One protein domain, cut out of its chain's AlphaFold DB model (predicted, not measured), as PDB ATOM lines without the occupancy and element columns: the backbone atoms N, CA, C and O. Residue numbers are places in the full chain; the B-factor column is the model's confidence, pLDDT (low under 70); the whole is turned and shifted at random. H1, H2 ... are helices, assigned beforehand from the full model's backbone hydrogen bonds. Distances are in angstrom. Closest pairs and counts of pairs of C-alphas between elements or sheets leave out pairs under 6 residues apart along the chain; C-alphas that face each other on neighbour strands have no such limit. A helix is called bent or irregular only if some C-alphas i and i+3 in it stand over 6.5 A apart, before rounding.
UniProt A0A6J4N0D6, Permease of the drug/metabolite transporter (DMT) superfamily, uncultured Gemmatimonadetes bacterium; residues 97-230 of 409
ATOM      1  N   TRP A  97     163.989 206.091 134.323       92.06
ATOM      2  CA  TRP A  97     163.870 204.884 135.122       92.06
ATOM      3  C   TRP A  97     162.723 204.924 136.121       92.06
ATOM      4  O   TRP A  97     162.301 203.855 136.521       92.06
ATOM      5  N   TYR A  98     162.175 206.077 136.513       92.44
ATOM      6  CA  TYR A  98     161.024 206.096 137.430       92.44
ATOM      7  C   TYR A  98     159.784 205.493 136.790       92.44
ATOM      8  O   TYR A  98     159.520 205.793 135.630       92.44
ATOM      9  N   VAL A  99     159.000 204.719 137.546       93.62
ATOM     10  CA  VAL A  99     157.658 204.285 137.114       93.62
ATOM     11  C   VAL A  99     156.779 205.504 136.826       93.62
ATOM     12  O   VAL A  99     156.279 205.628 135.711       93.62
ATOM     13  N   ASP A 100     156.689 206.417 137.799       92.25
ATOM     14  CA  ASP A 100     156.008 207.711 137.715       92.25
ATOM     15  C   ASP A 100     156.875 208.776 138.430       92.25
ATOM     16  O   ASP A 100     157.116 208.662 139.636       92.25
ATOM     17  N   PRO A 101     157.352 209.824 137.730       91.06
ATOM     18  CA  PRO A 101     158.140 210.903 138.332       91.06
ATOM     19  C   PRO A 101     157.427 211.695 139.437       91.06
ATOM     20  O   PRO A 101     158.090 212.381 140.217       91.06
ATOM     21  N   TYR A 102     156.094 211.652 139.491       90.75
ATOM     22  CA  TYR A 102     155.298 212.263 140.553       90.75
ATOM     23  C   TYR A 102     155.055 211.320 141.729       90.75
ATOM     24  O   TYR A 102     154.573 211.784 142.755       90.75
ATOM     25  N   ARG A 103     155.408 210.033 141.602       92.12
ATOM     26  CA  ARG A 103     155.292 209.014 142.654       92.12
ATOM     27  C   ARG A 103     156.587 208.211 142.789       92.12
ATOM     28  O   ARG A 103     156.622 207.030 142.440       92.12
ATOM     29  N   PRO A 104     157.662 208.817 143.329       88.56
ATOM     30  CA  PRO A 104     158.964 208.157 143.424       88.56
ATOM     31  C   PRO A 104     158.950 206.893 144.297       88.56
ATOM     32  O   PRO A 104     159.803 206.029 144.115       88.56
ATOM     33  N   SER A 105     157.967 206.740 145.194       90.12
ATOM     34  CA  SER A 105     157.764 205.528 146.003       90.12
ATOM     35  C   SER A 105     157.433 204.277 145.182       90.12
ATOM     36  O   SER A 105     157.648 203.171 145.665       90.12
ATOM     37  N   LEU A 106     156.967 204.427 143.935       92.62
ATOM     38  CA  LEU A 106     156.763 203.302 143.011       92.62
ATOM     39  C   LEU A 106     158.083 202.726 142.471       92.62
ATOM     40  O   LEU A 106     158.075 201.709 141.781       92.62
ATOM     41  N   GLY A 107     159.216 203.366 142.771       93.00
ATOM     42  CA  GLY A 107     160.538 202.894 142.387       93.00
ATOM     43  C   GLY A 107     160.802 203.003 140.887       93.00
ATOM     44  O   GLY A 107     160.350 203.932 140.203       93.00
ATOM     45  N   THR A 108     161.599 202.064 140.379       94.69
ATOM     46  CA  THR A 108     162.053 202.057 138.990       94.69
ATOM     47  C   THR A 108     161.271 201.079 138.122       94.69
ATOM     48  O   THR A 108     160.892 199.997 138.562       94.69
ATOM     49  N   VAL A 109     161.077 201.439 136.859       95.44
ATOM     50  CA  VAL A 109     160.437 200.607 135.849       95.44
ATOM     51  C   VAL A 109     161.263 199.342 135.597       95.44
ATOM     52  O   VAL A 109     162.478 199.398 135.402       95.44
ATOM     53  N   SER A 110     160.599 198.188 135.607       95.81
ATOM     54  CA  SER A 110     161.201 196.914 135.209       95.81
ATOM     55  C   SER A 110     161.355 196.834 133.686       95.81
ATOM     56  O   SER A 110     160.804 197.650 132.945       95.81
ATOM     57  N   PHE A 111     162.053 195.814 133.183       95.25
ATOM     58  CA  PHE A 111     162.141 195.581 131.738       95.25
ATOM     59  C   PHE A 111     160.754 195.412 131.087       95.25
ATOM     60  O   PHE A 111     160.448 196.077 130.100       95.25
ATOM     61  N   GLY A 112     159.881 194.588 131.682       96.56
ATOM     62  CA  GLY A 112     158.503 194.408 131.208       96.56
ATOM     63  C   GLY A 112     157.687 195.702 131.273       96.56
ATOM     64  O   GLY A 112     157.011 196.054 130.307       96.56
ATOM     65  N   GLY A 113     157.833 196.474 132.356       96.12
ATOM     66  CA  GLY A 113     157.193 197.785 132.484       96.12
ATOM     67  C   GLY A 113     157.680 198.799 131.442       96.12
ATOM     68  O   GLY A 113     156.913 199.659 131.008       96.12
ATOM     69  N   MET A 114     158.933 198.691 130.985       96.75
ATOM     70  CA  MET A 114     159.459 199.535 129.912       96.75
ATOM     71  C   MET A 114     158.800 199.195 128.570       96.75
ATOM     72  O   MET A 114     158.422 200.106 127.832       96.75
ATOM     73  N   LEU A 115     158.596 197.910 128.261       97.25
ATOM     74  CA  LEU A 115     157.864 197.492 127.058       97.25
ATOM     75  C   LEU A 115     156.405 197.963 127.093       97.25
ATOM     76  O   LEU A 115     155.895 198.481 126.097       97.25
ATOM     77  N   GLU A 116     155.753 197.859 128.251       96.75
ATOM     78  CA  GLU A 116     154.395 198.370 128.448       96.75
ATOM     79  C   GLU A 116     154.332 199.890 128.238       96.75
ATOM     80  O   GLU A 116     153.449 200.393 127.542       96.75
ATOM     81  N   ARG A 117     155.310 200.634 128.771       96.62
ATOM     82  CA  ARG A 117     155.433 202.077 128.545       96.62
ATOM     83  C   ARG A 117     155.597 202.409 127.066       96.62
ATOM     84  O   ARG A 117     154.910 203.307 126.585       96.62
ATOM     85  N   ILE A 118     156.477 201.705 126.354       97.69
ATOM     86  CA  ILE A 118     156.679 201.902 124.913       97.69
ATOM     87  C   ILE A 118     155.359 201.684 124.169       97.69
ATOM     88  O   ILE A 118     154.984 202.520 123.346       97.69
ATOM     89  N   SER A 119     154.622 200.617 124.490       97.31
ATOM     90  CA  SER A 119     153.307 200.333 123.901       97.31
ATOM     91  C   SER A 119     152.292 201.443 124.202       97.31
ATOM     92  O   SER A 119     151.684 202.008 123.288       97.31
ATOM     93  N   ARG A 120     152.180 201.852 125.472       96.88
ATOM     94  CA  ARG A 120     151.285 202.928 125.920       96.88
ATOM     95  C   ARG A 120     151.597 204.253 125.230       96.88
ATOM     96  O   ARG A 120     150.691 204.906 124.718       96.88
ATOM     97  N   ASN A 121     152.869 204.637 125.168       97.62
ATOM     98  CA  ASN A 121     153.295 205.847 124.471       97.62
ATOM     99  C   ASN A 121     153.059 205.740 122.964       97.62
ATOM    100  O   ASN A 121     152.601 206.708 122.366       97.62
ATOM    101  N   THR A 122     153.290 204.580 122.346       96.88
ATOM    102  CA  THR A 122     152.985 204.362 120.922       96.88
ATOM    103  C   THR A 122     151.505 204.627 120.647       96.88
ATOM    104  O   THR A 122     151.182 205.390 119.736       96.88
ATOM    105  N   GLY A 123     150.613 204.082 121.484       95.19
ATOM    106  CA  GLY A 123     149.173 204.332 121.418       95.19
ATOM    107  C   GLY A 123     148.812 205.811 121.577       95.19
ATOM    108  O   GLY A 123     148.105 206.352 120.728       95.19
ATOM    109  N   LYS A 124     149.352 206.486 122.603       95.75
ATOM    110  CA  LYS A 124     149.127 207.924 122.843       95.75
ATOM    111  C   LYS A 124     149.615 208.789 121.680       95.75
ATOM    112  O   LYS A 124     148.901 209.666 121.202       95.75
ATOM    113  N   TYR A 125     150.828 208.558 121.180       96.75
ATOM    114  CA  TYR A 125     151.380 209.380 120.103       96.75
ATOM    115  C   TYR A 125     150.648 209.165 118.779       96.75
ATOM    116  O   TYR A 125     150.273 210.150 118.145       96.75
ATOM    117  N   ALA A 126     150.405 207.915 118.378       95.50
ATOM    118  CA  ALA A 126     149.721 207.618 117.122       95.50
ATOM    119  C   ALA A 126     148.225 207.970 117.161       95.50
ATOM    120  O   ALA A 126     147.675 208.393 116.148       95.50
ATOM    121  N   GLY A 127     147.571 207.793 118.314       94.56
ATOM    122  CA  GLY A 127     146.121 207.916 118.444       94.56
ATOM    123  C   GLY A 127     145.603 209.234 119.015       94.56
ATOM    124  O   GLY A 127     144.449 209.563 118.759       94.56
ATOM    125  N   GLU A 128     146.424 209.991 119.746       94.56
ATOM    126  CA  GLU A 128     145.991 211.219 120.429       94.56
ATOM    127  C   GLU A 128     146.854 212.422 120.022       94.56
ATOM    128  O   GLU A 128     146.338 213.413 119.506       94.56
ATOM    129  N   HIS A 129     148.180 212.346 120.189       95.81
ATOM    130  CA  HIS A 129     149.045 213.520 120.016       95.81
ATOM    131  C   HIS A 129     149.295 213.906 118.554       95.81
ATOM    132  O   HIS A 129     149.260 215.092 118.228       95.81
ATOM    133  N   ILE A 130     149.562 212.945 117.661       95.44
ATOM    134  CA  ILE A 130     149.744 213.235 116.229       95.44
ATOM    135  C   ILE A 130     148.439 213.760 115.608       95.44
ATOM    136  O   ILE A 130     148.493 214.816 114.980       95.44
ATOM    137  N   PRO A 131     147.265 213.130 115.814       94.56
ATOM    138  CA  PRO A 131     145.995 213.691 115.349       94.56
ATOM    139  C   PRO A 131     145.740 215.105 115.862       94.56
ATOM    140  O   PRO A 131     145.401 215.995 115.083       94.56
ATOM    141  N   ASN A 132     145.989 215.350 117.149       94.50
ATOM    142  CA  ASN A 132     145.824 216.677 117.722       94.50
ATOM    143  C   ASN A 132     146.768 217.714 117.088       94.50
ATOM    144  O   ASN A 132     146.376 218.854 116.865       94.50
ATOM    145  N   LEU A 133     147.997 217.334 116.737       93.19
ATOM    146  CA  LEU A 133     148.922 218.222 116.027       93.19
ATOM    147  C   LEU A 133     148.498 218.523 114.590       93.19
ATOM    148  O   LEU A 133     148.741 219.628 114.109       93.19
ATOM    149  N   LEU A 134     147.914 217.546 113.897       91.62
ATOM    150  CA  LEU A 134     147.566 217.682 112.484       91.62
ATOM    151  C   LEU A 134     146.236 218.396 112.282       91.62
ATOM    152  O   LEU A 134     146.137 219.257 111.416       91.62
ATOM    153  N   ILE A 135     145.226 218.027 113.068       91.75
ATOM    154  CA  ILE A 135     143.838 218.452 112.859       91.75
ATOM    155  C   ILE A 135     143.178 219.016 114.124       91.75
ATOM    156  O   ILE A 135     142.029 219.442 114.073       91.75
ATOM    157  N   GLY A 136     143.883 219.040 115.262       91.88
ATOM    158  CA  GLY A 136     143.369 219.575 116.531       91.88
ATOM    159  C   GLY A 136     142.186 218.807 117.113       91.88
ATOM    160  O   GLY A 136     141.380 219.376 117.845       91.88
ATOM    161  N   ALA A 137     142.078 217.523 116.777       89.00
ATOM    162  CA  ALA A 137     141.072 216.619 117.311       89.00
ATOM    163  C   ALA A 137     141.727 215.557 118.200       89.00
ATOM    164  O   ALA A 137     142.766 214.991 117.850       89.00
ATOM    165  N   ARG A 138     141.078 215.267 119.331       85.44
ATOM    166  CA  ARG A 138     141.397 214.162 120.244       85.44
ATOM    167  C   ARG A 138     140.173 213.263 120.393       85.44
ATOM    168  O   ARG A 138     139.059 213.692 120.111       85.44
ATOM    169  N   ASP A 139     140.402 212.015 120.785       82.94
ATOM    170  CA  ASP A 139     139.366 211.093 121.272       82.94
ATOM    171  C   ASP A 139     138.243 210.718 120.281       82.94
ATOM    172  O   ASP A 139     137.224 210.158 120.675       82.94
ATOM    173  N   THR A 140     138.429 210.947 118.975       88.88
ATOM    174  CA  THR A 140     137.518 210.439 117.933       88.88
ATOM    175  C   THR A 140     138.151 209.293 117.147       88.88
ATOM    176  O   THR A 140     139.356 209.291 116.876       88.88
ATOM    177  N   GLY A 141     137.334 208.320 116.729       91.00
ATOM    178  CA  GLY A 141     137.802 207.183 115.926       91.00
ATOM    179  C   GLY A 141     138.454 207.616 114.608       91.00
ATOM    180  O   GLY A 141     139.487 207.071 114.224       91.00
ATOM    181  N   LEU A 142     137.908 208.651 113.959       88.94
ATOM    182  CA  LEU A 142     138.451 209.207 112.718       88.94
ATOM    183  C   LEU A 142     139.810 209.887 112.931       88.94
ATOM    184  O   LEU A 142     140.737 209.639 112.162       88.94
ATOM    185  N   ALA A 143     139.957 210.703 113.982       90.25
ATOM    186  CA  ALA A 143     141.232 211.342 114.305       90.25
ATOM    187  C   ALA A 143     142.308 210.291 114.604       90.25
ATOM    188  O   ALA A 143     143.407 210.352 114.051       90.25
ATOM    189  N   ARG A 144     141.963 209.269 115.398       93.56
ATOM    190  CA  ARG A 144     142.850 208.137 115.692       93.56
ATOM    191  C   ARG A 144     143.267 207.394 114.423       93.56
ATOM    192  O   ARG A 144     144.454 207.135 114.240       93.56
ATOM    193  N   ALA A 145     142.322 207.085 113.535       92.12
ATOM    194  CA  ALA A 145     142.610 206.428 112.262       92.12
ATOM    195  C   ALA A 145     143.543 207.273 111.379       92.12
ATOM    196  O   ALA A 145     144.501 206.740 110.823       92.12
ATOM    197  N   ALA A 146     143.322 208.590 111.307       90.25
ATOM    198  CA  ALA A 146     144.182 209.505 110.560       90.25
ATOM    199  C   ALA A 146     145.614 209.548 111.123       90.25
ATOM    200  O   ALA A 146     146.575 209.465 110.359       90.25
ATOM    201  N   GLY A 147     145.776 209.614 112.448       93.62
ATOM    202  CA  GLY A 147     147.097 209.574 113.083       93.62
ATOM    203  C   GLY A 147     147.837 208.266 112.831       93.62
ATOM    204  O   GLY A 147     148.995 208.287 112.411       93.62
ATOM    205  N   VAL A 148     147.157 207.128 113.002       95.38
ATOM    206  CA  VAL A 148     147.714 205.801 112.704       95.38
ATOM    207  C   VAL A 148     148.100 205.684 111.228       95.38
ATOM    208  O   VAL A 148     149.188 205.197 110.926       95.38
ATOM    209  N   ALA A 149     147.267 206.183 110.310       93.94
ATOM    210  CA  ALA A 149     147.568 206.186 108.880       93.94
ATOM    211  C   ALA A 149     148.821 207.014 108.562       93.94
ATOM    212  O   ALA A 149     149.698 206.540 107.843       93.94
ATOM    213  N   VAL A 150     148.957 208.215 109.135       94.75
ATOM    214  CA  VAL A 150     150.153 209.055 108.949       94.75
ATOM    215  C   VAL A 150     151.402 208.372 109.498       94.75
ATOM    216  O   VAL A 150     152.431 208.372 108.826       94.75
ATOM    217  N   VAL A 151     151.325 207.751 110.679       96.56
ATOM    218  CA  VAL A 151     152.451 206.996 111.253       96.56
ATOM    219  C   VAL A 151     152.826 205.805 110.369       96.56
ATOM    220  O   VAL A 151     154.006 205.606 110.092       96.56
ATOM    221  N   GLY A 152     151.842 205.048 109.877       97.06
ATOM    222  CA  GLY A 152     152.069 203.918 108.972       97.06
ATOM    223  C   GLY A 152     152.706 204.344 107.648       97.06
ATOM    224  O   GLY A 152     153.687 203.742 107.209       97.06
ATOM    225  N   LEU A 153     152.214 205.428 107.042       96.62
ATOM    226  CA  LEU A 153     152.801 206.015 105.835       96.62
ATOM    227  C   LEU A 153     154.223 206.526 106.093       96.62
ATOM    228  O   LEU A 153     155.108 206.302 105.271       96.62
ATOM    229  N   ALA A 154     154.470 207.168 107.235       97.44
ATOM    230  CA  ALA A 154     155.804 207.625 107.612       97.44
ATOM    231  C   ALA A 154     156.778 206.452 107.798       97.44
ATOM    232  O   ALA A 154     157.908 206.515 107.318       97.44
ATOM    233  N   ALA A 155     156.342 205.360 108.431       97.56
ATOM    234  CA  ALA A 155     157.141 204.144 108.567       97.56
ATOM    235  C   ALA A 155     157.454 203.516 107.198       97.56
ATOM    236  O   ALA A 155     158.601 203.151 106.938       97.56
ATOM    237  N   ALA A 156     156.468 203.458 106.296       97.19
ATOM    238  CA  ALA A 156     156.668 202.985 104.930       97.19
ATOM    239  C   ALA A 156     157.667 203.869 104.163       97.19
ATOM    240  O   ALA A 156     158.608 203.355 103.562       97.19
ATOM    241  N   GLY A 157     157.522 205.195 104.222       96.50
ATOM    242  CA  GLY A 157     158.443 206.138 103.581       96.50
ATOM    243  C   GLY A 157     159.869 206.038 104.119       96.50
ATOM    244  O   GLY A 157     160.824 206.008 103.345       96.50
ATOM    245  N   TRP A 158     160.017 205.894 105.437       97.19
ATOM    246  CA  TRP A 158     161.314 205.662 106.068       97.19
ATOM    247  C   TRP A 158     161.945 204.342 105.600       97.19
ATOM    248  O   TRP A 158     163.107 204.328 105.191       97.19
ATOM    249  N   ALA A 159     161.176 203.248 105.558       96.31
ATOM    250  CA  ALA A 159     161.658 201.948 105.085       96.31
ATOM    251  C   ALA A 159     162.120 201.996 103.617       96.31
ATOM    252  O   ALA A 159     163.100 201.355 103.241       96.31
ATOM    253  N   LEU A 160     161.468 202.809 102.784       94.00
ATOM    254  CA  LEU A 160     161.881 203.041 101.398       94.00
ATOM    255  C   LEU A 160     163.205 203.816 101.279       94.00
ATOM    256  O   LEU A 160     163.908 203.669 100.276       94.00
ATOM    257  N   ARG A 161     163.533 204.645 102.274       92.12
ATOM    258  CA  ARG A 161     164.723 205.512 102.324       92.12
ATOM    259  C   ARG A 161     165.918 204.877 103.030       92.12
ATOM    260  O   ARG A 161     167.046 205.285 102.758       92.12
ATOM    261  N   VAL A 162     165.708 203.873 103.884       91.44
ATOM    262  CA  VAL A 162     166.755 203.325 104.768       91.44
ATOM    263  C   VAL A 162     167.968 202.758 104.015       91.44
ATOM    264  O   VAL A 162     169.097 202.867 104.487       91.44
ATOM    265  N   SER A 163     167.781 202.241 102.795       87.81
ATOM    266  CA  SER A 163     168.884 201.766 101.940       87.81
ATOM    267  C   SER A 163     169.844 202.884 101.507       87.81
ATOM    268  O   SER A 163     170.992 202.625 101.150       87.81
ATOM    269  N   ARG A 164     169.395 204.142 101.568       87.50
ATOM    270  CA  ARG A 164     170.173 205.357 101.299       87.50
ATOM    271  C   ARG A 164     170.212 206.261 102.532       87.50
ATOM    272  O   ARG A 164     170.138 207.480 102.404       87.50
ATOM    273  N   ALA A 165     170.327 205.655 103.714       90.06
ATOM    274  CA  ALA A 165     170.246 206.356 104.987       90.06
ATOM    275  C   ALA A 165     171.228 207.537 105.108       90.06
ATOM    276  O   ALA A 165     172.451 207.412 104.938       90.06
ATOM    277  N   GLY A 166     170.654 208.690 105.438       93.25
ATOM    278  CA  GLY A 166     171.311 209.889 105.920       93.25
ATOM    279  C   GLY A 166     171.181 210.037 107.437       93.25
ATOM    280  O   GLY A 166     170.774 209.124 108.157       93.25
ATOM    281  N   VAL A 167     171.485 211.239 107.930       95.69
ATOM    282  CA  VAL A 167     171.297 211.590 109.347       95.69
ATOM    283  C   VAL A 167     169.818 211.526 109.750       95.69
ATOM    284  O   VAL A 167     169.518 211.149 110.876       95.69
ATOM    285  N   ALA A 168     168.886 211.862 108.850       95.06
ATOM    286  CA  ALA A 168     167.450 211.840 109.141       95.06
ATOM    287  C   ALA A 168     166.931 210.416 109.412       95.06
ATOM    288  O   ALA A 168     166.181 210.209 110.367       95.06
ATOM    289  N   GLU A 169     167.390 209.436 108.630       95.62
ATOM    290  CA  GLU A 169     166.992 208.032 108.752       95.62
ATOM    291  C   GLU A 169     167.504 207.387 110.046       95.62
ATOM    292  O   GLU A 169     166.852 206.478 110.551       95.62
ATOM    293  N   LEU A 170     168.618 207.874 110.610       96.56
ATOM    294  CA  LEU A 170     169.081 207.478 111.945       96.56
ATOM    295  C   LEU A 170     168.414 208.298 113.058       96.56
ATOM    296  O   LEU A 170     168.070 207.755 114.106       96.56
ATOM    297  N   LEU A 171     168.200 209.599 112.837       96.50
ATOM    298  CA  LEU A 171     167.584 210.497 113.814       96.50
ATOM    299  C   LEU A 171     166.178 210.040 114.177       96.50
ATOM    300  O   LEU A 171     165.852 210.017 115.360       96.50
ATOM    301  N   LEU A 172     165.344 209.722 113.185       96.25
ATOM    302  CA  LEU A 172     163.938 209.422 113.429       96.25
ATOM    303  C   LEU A 172     163.749 208.263 114.429       96.25
ATOM    304  O   LEU A 172     163.123 208.506 115.460       96.25
ATOM    305  N   PRO A 173     164.300 207.052 114.216       96.25
ATOM    306  CA  PRO A 173     164.143 205.959 115.174       96.25
ATOM    307  C   PRO A 173     164.811 206.242 116.527       96.25
ATOM    308  O   PRO A 173     164.234 205.900 117.554       96.25
ATOM    309  N   LEU A 174     165.971 206.914 116.569       96.94
ATOM    310  CA  LEU A 174     166.623 207.280 117.837       96.94
ATOM    311  C   LEU A 174     165.775 208.262 118.657       96.94
ATOM    312  O   LEU A 174     165.638 208.124 119.872       96.94
ATOM    313  N   TYR A 175     165.195 209.257 117.989       96.69
ATOM    314  CA  TYR A 175     164.366 210.271 118.621       96.69
ATOM    315  C   TYR A 175     163.018 209.694 119.062       96.69
ATOM    316  O   TYR A 175     162.595 209.930 120.192       96.69
ATOM    317  N   LEU A 176     162.358 208.901 118.207       96.62
ATOM    318  CA  LEU A 176     161.131 208.195 118.581       96.62
ATOM    319  C   LEU A 176     161.392 207.231 119.738       96.62
ATOM    320  O   LEU A 176     160.631 207.241 120.696       96.62
ATOM    321  N   GLY A 177     162.495 206.479 119.712       96.06
ATOM    322  CA  GLY A 177     162.906 205.613 120.814       96.06
ATOM    323  C   GLY A 177     162.999 206.374 122.137       96.06
ATOM    324  O   GLY A 177     162.362 205.973 123.108       96.06
ATOM    325  N   LEU A 178     163.695 207.519 122.155       95.00
ATOM    326  CA  LEU A 178     163.785 208.389 123.335       95.00
ATOM    327  C   LEU A 178     162.404 208.843 123.836       95.00
ATOM    328  O   LEU A 178     162.144 208.832 125.038       95.00
ATOM    329  N   VAL A 179     161.520 209.247 122.924       95.06
ATOM    330  CA  VAL A 179     160.167 209.710 123.258       95.06
ATOM    331  C   VAL A 179     159.288 208.572 123.790       95.06
ATOM    332  O   VAL A 179     158.489 208.796 124.697       95.06
ATOM    333  N   LEU A 180     159.444 207.354 123.267       96.31
ATOM    334  CA  LEU A 180     158.653 206.188 123.662       96.31
ATOM    335  C   LEU A 180     159.071 205.609 125.021       96.31
ATOM    336  O   LEU A 180     158.213 205.086 125.729       96.31
ATOM    337  N   VAL A 181     160.340 205.738 125.421       95.19
ATOM    338  CA  VAL A 181     160.809 205.321 126.761       95.19
ATOM    339  C   VAL A 181     160.568 206.376 127.848       95.19
ATOM    340  O   VAL A 181     160.690 206.086 129.041       95.19
ATOM    341  N   TRP A 182     160.222 207.604 127.455       93.88
ATOM    342  CA  TRP A 182     159.949 208.708 128.372       93.88
ATOM    343  C   TRP A 182     158.708 208.425 129.243       93.88
ATOM    344  O   TRP A 182     157.765 207.806 128.740       93.88
ATOM    345  N   PRO A 183     158.653 208.869 130.519       93.69
ATOM    346  CA  PRO A 183     157.479 208.679 131.374       93.69
ATOM    347  C   PRO A 183     156.171 209.065 130.681       93.69
ATOM    348  O   PRO A 183     156.047 210.150 130.105       93.69
ATOM    349  N   ALA A 184     155.194 208.161 130.720       92.25
ATOM    350  CA  ALA A 184     153.963 208.284 129.944       92.25
ATOM    351  C   ALA A 184     153.037 209.391 130.472       92.25
ATOM    352  O   ALA A 184     152.168 209.877 129.747       92.25
ATOM    353  N   GLU A 185     153.227 209.791 131.724       90.56
ATOM    354  CA  GLU A 185     152.569 210.897 132.421       90.56
ATOM    355  C   GLU A 185     153.030 212.244 131.853       90.56
ATOM    356  O   GLU A 185     152.348 213.259 131.980       90.56
ATOM    357  N   TRP A 186     154.201 212.258 131.211       91.75
ATOM    358  CA  TRP A 186     154.771 213.423 130.551       91.75
ATOM    359  C   TRP A 186     154.614 213.377 129.032       91.75
ATOM    360  O   TRP A 186     155.099 214.295 128.376       91.75
ATOM    361  N   ALA A 187     153.955 212.365 128.455       93.12
ATOM    362  CA  ALA A 187     153.694 212.320 127.017       93.12
ATOM    363  C   ALA A 187     152.942 213.580 126.547       93.12
ATOM    364  O   ALA A 187     152.088 214.118 127.254       93.12
ATOM    365  N   GLY A 188     153.300 214.093 125.368       93.00
ATOM    366  CA  GLY A 188     152.700 215.323 124.859       93.00
ATOM    367  C   GLY A 188     153.216 215.757 123.495       93.00
ATOM    368  O   GLY A 188     154.328 215.426 123.082       93.00
ATOM    369  N   GLU A 189     152.429 216.586 122.814       94.00
ATOM    370  CA  GLU A 189     152.662 217.051 121.440       94.00
ATOM    371  C   GLU A 189     154.022 217.737 121.266       94.00
ATOM    372  O   GLU A 189     154.703 217.580 120.251       94.00
ATOM    373  N   ARG A 190     154.470 218.467 122.292       92.44
ATOM    374  CA  ARG A 190     155.753 219.184 122.284       92.44
ATOM    375  C   ARG A 190     156.965 218.277 122.069       92.44
ATOM    376  O   ARG A 190     158.006 218.773 121.638       92.44
ATOM    377  N   PHE A 191     156.852 216.987 122.397       93.62
ATOM    378  CA  PHE A 191     157.943 216.030 122.247       93.62
ATOM    379  C   PHE A 191     158.055 215.506 120.823       93.62
ATOM    380  O   PHE A 191     159.174 215.310 120.371       93.62
ATOM    381  N   ILE A 192     156.951 215.352 120.086       93.75
ATOM    382  CA  ILE A 192     156.989 214.874 118.695       93.75
ATOM    383  C   ILE A 192     157.202 216.015 117.687       93.75
ATOM    384  O   ILE A 192     157.736 215.793 116.601       93.75
ATOM    385  N   LEU A 193     156.860 217.254 118.064       93.12
ATOM    386  CA  LEU A 193     156.960 218.440 117.207       93.12
ATOM    387  C   LEU A 193     158.314 218.595 116.472       93.12
ATOM    388  O   LEU A 193     158.291 218.909 115.282       93.12
ATOM    389  N   PRO A 194     159.489 218.337 117.088       91.88
ATOM    390  CA  PRO A 194     160.776 218.479 116.398       91.88
ATOM    391  C   PRO A 194     160.998 217.506 115.233       91.88
ATOM    392  O   PRO A 194     161.773 217.826 114.331       91.88
ATOM    393  N   VAL A 195     160.341 216.342 115.237       94.38
ATOM    394  CA  VAL A 195     160.447 215.323 114.175       94.38
ATOM    395  C   VAL A 195     159.203 215.240 113.295       94.38
ATOM    396  O   VAL A 195     159.240 214.568 112.267       94.38
ATOM    397  N   LEU A 196     158.135 215.971 113.629       94.75
ATOM    398  CA  LEU A 196     156.906 216.016 112.839       94.75
ATOM    399  C   LEU A 196     157.153 216.348 111.352       94.75
ATOM    400  O   LEU A 196     156.621 215.624 110.513       94.75
ATOM    401  N   PRO A 197     158.001 217.331 110.971       94.44
ATOM    402  CA  PRO A 197     158.283 217.584 109.555       94.44
ATOM    403  C   PRO A 197     158.912 216.387 108.827       94.44
ATOM    404  O   PRO A 197     158.615 216.154 107.660       94.44
ATOM    405  N   VAL A 198     159.763 215.613 109.510       95.19
ATOM    406  CA  VAL A 198     160.412 214.417 108.943       95.19
ATOM    407  C   VAL A 198     159.404 213.273 108.809       95.19
ATOM    408  O   VAL A 198     159.386 212.599 107.784       95.19
ATOM    409  N   LEU A 199     158.518 213.101 109.796       96.06
ATOM    410  CA  LEU A 199     157.404 212.149 109.717       96.06
ATOM    411  C   LEU A 199     156.491 212.449 108.520       96.06
ATOM    412  O   LEU A 199     156.193 211.551 107.735       96.06
ATOM    413  N   LEU A 200     156.092 213.713 108.347       94.62
ATOM    414  CA  LEU A 200     155.244 214.135 107.229       94.62
ATOM    415  C   LEU A 200     155.942 213.986 105.877       94.62
ATOM    416  O   LEU A 200     155.304 213.570 104.913       94.62
ATOM    417  N   LEU A 201     157.246 214.269 105.808       93.94
ATOM    418  CA  LEU A 201     158.041 214.043 104.603       93.94
ATOM    419  C   LEU A 201     158.008 212.567 104.190       93.94
ATOM    420  O   LEU A 201     157.703 212.264 103.039       93.94
ATOM    421  N   TYR A 202     158.258 211.642 105.119       96.06
ATOM    422  CA  TYR A 202     158.205 210.216 104.800       96.06
ATOM    423  C   TYR A 202     156.792 209.748 104.448       96.06
ATOM    424  O   TYR A 202     156.628 208.971 103.507       96.06
ATOM    425  N   ALA A 203     155.762 210.259 105.126       95.31
ATOM    426  CA  ALA A 203     154.384 209.953 104.763       95.31
ATOM    427  C   ALA A 203     154.068 210.398 103.323       95.31
ATOM    428  O   ALA A 203     153.513 209.625 102.540       95.31
ATOM    429  N   ALA A 204     154.494 211.605 102.941       92.69
ATOM    430  CA  ALA A 204     154.336 212.121 101.584       92.69
ATOM    431  C   ALA A 204     155.110 211.290 100.547       92.69
ATOM    432  O   ALA A 204     154.592 211.022  99.463       92.69
ATOM    433  N   GLU A 205     156.321 210.835 100.870       92.31
ATOM    434  CA  GLU A 205     157.120 209.976  99.986       92.31
ATOM    435  C   GLU A 205     156.475 208.607  99.751       92.31
ATOM    436  O   GLU A 205     156.473 208.119  98.617       92.31
ATOM    437  N   ALA A 206     155.885 208.005 100.786       94.69
ATOM    438  CA  ALA A 206     155.133 206.762 100.650       94.69
ATOM    439  C   ALA A 206     153.924 206.935  99.720       94.69
ATOM    440  O   ALA A 206     153.737 206.136  98.799       94.69
ATOM    441  N   VAL A 207     153.152 208.016  99.901       92.88
ATOM    442  CA  VAL A 207     152.010 208.350  99.032       92.88
ATOM    443  C   VAL A 207     152.467 208.577  97.592       92.88
ATOM    444  O   VAL A 207     151.905 207.982  96.670       92.88
ATOM    445  N   ALA A 208     153.510 209.385  97.384       91.44
ATOM    446  CA  ALA A 208     154.034 209.695  96.057       91.44
ATOM    447  C   ALA A 208     154.508 208.431  95.328       91.44
ATOM    448  O   ALA A 208     154.193 208.234  94.156       91.44
ATOM    449  N   LYS A 209     155.208 207.528  96.025       91.62
ATOM    450  CA  LYS A 209     155.640 206.258  95.434       91.62
ATOM    451  C   LYS A 209     154.452 205.349  95.116       91.62
ATOM    452  O   LYS A 209     154.410 204.801  94.016       91.62
ATOM    453  N   GLY A 210     153.478 205.229  96.019       91.25
ATOM    454  CA  GLY A 210     152.289 204.389  95.826       91.25
ATOM    455  C   GLY A 210     151.413 204.818  94.643       91.25
ATOM    456  O   GLY A 210     150.843 203.979  93.955       91.25
ATOM    457  N   THR A 211     151.369 206.118  94.357       90.94
ATOM    458  CA  THR A 211     150.528 206.713  93.299       90.94
ATOM    459  C   THR A 211     151.290 207.048  92.013       90.94
ATOM    460  O   THR A 211     150.681 207.401  91.002       90.94
ATOM    461  N   SER A 212     152.618 206.893  92.010       86.00
ATOM    462  CA  SER A 212     153.472 207.148  90.840       86.00
ATOM    463  C   SER A 212     153.114 206.284  89.625       86.00
ATOM    464  O   SER A 212     153.138 206.778  88.503       86.00
ATOM    465  N   ARG A 213     152.711 205.022  89.842       85.62
ATOM    466  CA  ARG A 213     152.355 204.070  88.772       85.62
ATOM    467  C   ARG A 213     151.150 204.496  87.936       85.62
ATOM    468  O   ARG A 213     151.024 204.067  86.800       85.62
ATOM    469  N   VAL A 214     150.281 205.326  88.503       87.50
ATOM    470  CA  VAL A 214     149.059 205.823  87.858       87.50
ATOM    471  C   VAL A 214     149.150 207.318  87.533       87.50
ATOM    472  O   VAL A 214     148.140 207.955  87.263       87.50
ATOM    473  N   GLY A 215     150.347 207.915  87.618       86.25
ATOM    474  CA  GLY A 215     150.561 209.339  87.332       86.25
ATOM    475  C   GLY A 215     149.897 210.308  88.324       86.25
ATOM    476  O   GLY A 215     149.894 211.514  88.090       86.25
ATOM    477  N   ALA A 216     149.361 209.821  89.449       89.00
ATOM    478  CA  ALA A 216     148.510 210.607  90.348       89.00
ATOM    479  C   ALA A 216     149.243 211.208  91.561       89.00
ATOM    480  O   ALA A 216     148.603 211.806  92.422       89.00
ATOM    481  N   ALA A 217     150.573 211.092  91.649       87.75
ATOM    482  CA  ALA A 217     151.342 211.505  92.830       87.75
ATOM    483  C   ALA A 217     151.113 212.957  93.258       87.75
ATOM    484  O   ALA A 217     150.901 213.235  94.440       87.75
ATOM    485  N   ARG A 218     151.090 213.885  92.298       87.81
ATOM    486  CA  ARG A 218     150.818 215.296  92.583       87.81
ATOM    487  C   ARG A 218     149.382 215.504  93.071       87.81
ATOM    488  O   ARG A 218     149.182 216.202  94.060       87.81
ATOM    489  N   ALA A 219     148.406 214.884  92.409       89.75
ATOM    490  CA  ALA A 219     146.994 214.998  92.770       89.75
ATOM    491  C   ALA A 219     146.715 214.419  94.167       89.75
ATOM    492  O   ALA A 219     146.077 215.076  94.982       89.75
ATOM    493  N   ALA A 220     147.267 213.243  94.479       87.62
ATOM    494  CA  ALA A 220     147.146 212.607  95.787       87.62
ATOM    495  C   ALA A 220     147.789 213.443  96.904       87.62
ATOM    496  O   ALA A 220     147.200 213.598  97.972       87.62
ATOM    497  N   GLY A 221     148.962 214.035  96.652       85.88
ATOM    498  CA  GLY A 221     149.611 214.942  97.602       85.88
ATOM    499  C   GLY A 221     148.795 216.211  97.870       85.88
ATOM    500  O   GLY A 221     148.628 216.605  99.026       85.88
ATOM    501  N   VAL A 222     148.241 216.828  96.818       88.31
ATOM    502  CA  VAL A 222     147.366 218.008  96.937       88.31
ATOM    503  C   VAL A 222     146.086 217.658  97.691       88.31
ATOM    504  O   VAL A 222     145.743 218.355  98.642       88.31
ATOM    505  N   ALA A 223     145.416 216.565  97.322       89.94
ATOM    506  CA  ALA A 223     144.194 216.115  97.978       89.94
ATOM    507  C   ALA A 223     144.433 215.798  99.461       89.94
ATOM    508  O   ALA A 223     143.704 216.293 100.313       89.94
ATOM    509  N   GLY A 224     145.493 215.049  99.789       87.12
ATOM    510  CA  GLY A 224     145.843 214.739 101.176       87.12
ATOM    511  C   GLY A 224     146.134 215.993 102.004       87.12
ATOM    512  O   GLY A 224     145.627 216.131 103.115       87.12
ATOM    513  N   THR A 225     146.881 216.949 101.441       87.19
ATOM    514  CA  THR A 225     147.149 218.238 102.099       87.19
ATOM    515  C   THR A 225     145.861 219.031 102.312       87.19
ATOM    516  O   THR A 225     145.627 219.531 103.410       87.19
ATOM    517  N   ALA A 226     144.999 219.114 101.295       91.38
ATOM    518  CA  ALA A 226     143.715 219.799 101.388       91.38
ATOM    519  C   ALA A 226     142.817 219.173 102.462       91.38
ATOM    520  O   ALA A 226     142.254 219.900 103.272       91.38
ATOM    521  N   VAL A 227     142.736 217.839 102.527       90.44
ATOM    522  CA  VAL A 227     141.970 217.113 103.553       90.44
ATOM    523  C   VAL A 227     142.487 217.438 104.954       90.44
ATOM    524  O   VAL A 227     141.690 217.798 105.815       90.44
ATOM    525  N   VAL A 228     143.804 217.372 105.185       87.88
ATOM    526  CA  VAL A 228     144.392 217.709 106.495       87.88
ATOM    527  C   VAL A 228     144.092 219.159 106.870       87.88
ATOM    528  O   VAL A 228     143.659 219.416 107.990       87.88
ATOM    529  N   LEU A 229     144.263 220.105 105.941       90.00
ATOM    530  CA  LEU A 229     143.971 221.517 106.193       90.00
ATOM    531  C   LEU A 229     142.491 221.743 106.510       90.00
ATOM    532  O   LEU A 229     142.191 222.403 107.500       90.00
ATOM    533  N   LEU A 230     141.580 221.163 105.724       92.06
ATOM    534  CA  LEU A 230     140.133 221.246 105.943       92.06
ATOM    535  C   LEU A 230     139.739 220.680 107.309       92.06
ATOM    536  O   LEU A 230     138.977 221.313 108.037       92.06
TER     537      LEU A 230
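What this domain is: This is residues 97 to 230 of the 409 residues of the protein "Permease of the drug/metabolite transporter (DMT) superfamily" of uncultured Gemmatimonadetes bacterium (UniProt A0A6J4N0D6). Three helices, H1, H2 and H3, make a triangle, meeting near their ends; H5 crosses the H2 side at its middle and carries the length onward, and H6 folds back beside it as a hairpin. The short H4 lies over one face of the triangle and packs on H1, and the loop of residues 97 to 110 lies at the opposite end of the long axis from the hairpin's turn. The printed part has 134 residues with six named helices, H1 to H6 in order, and no named strand, an all helix class. It is elongated, spanning 59 by 35 by 22 A, and only just compact, close to loose, with a radius of gyration of the C-alphas of 16.7 A.

How they stand to each other: Start at H1, residues 111 to 135, the longest helix by residues, with a kink of 31 degrees near residue 124. Its residues 126 to 135 touch residues 143 to 151 of H2, residues 141 to 164, closest at the C-alphas of Gly 127 and Arg 144, 4.3 A, only just about perpendicular at 73 degrees. Its residues 114 to 122 touch the end of H3, residues 167 to 181, closest at the C-alphas of Ile 118 and Leu 180, 4.9 A, a steep tilt of 67 degrees, opposite ways. H2 and H3 form a hairpin and only just touch, with 3 pairs of C-alphas within 8 A, closest Val 162 and Glu 169 at 6.2 A. H4, residues 189 to 192, touches H1, closest at the C-alphas of His 129 and Glu 189, 5.3 A. H5, residues 196 to 212, touches H2, about perpendicular at 80 degrees, closest at the C-alphas of Ala 154 and Ala 203, 3.9 A. H6, residues 217 to 230, forms a hairpin with H5, a steep tilt of 43 degrees, opposite ways, closest at the C-alphas of Ala 208 and Ala 217, 4.6 A. H2 and H6 are apart. Every O i to N i+4 pair is within hydrogen-bond range in H5 and H6; H1 has 18 of 21, H2 18 of 20 and H3 10 of 11, and H4 is too short for one.

Where its parts are: Find C-alpha 111 at (162.141, 195.581, 131.738); H1 runs 34.8 A from there. H2 covers 35.6 A, H3 21.3 A, H5 24.0 A and H6 19.8 A, ending at C-alpha 230, (140.133, 221.246, 105.943). H2 is irregular, C-alphas 160 and 163 being 7.1 A apart, and H1 only just, C-alphas 127 and 130 being 6.8 A apart.

The domain as a whole: Look at Ser 105 and Gly 215, whose C-alphas are the two farthest apart, 59.2 A. The printed part has no cut, and no link is long. Its mean pLDDT is 93.1, and no printed residue is under 70.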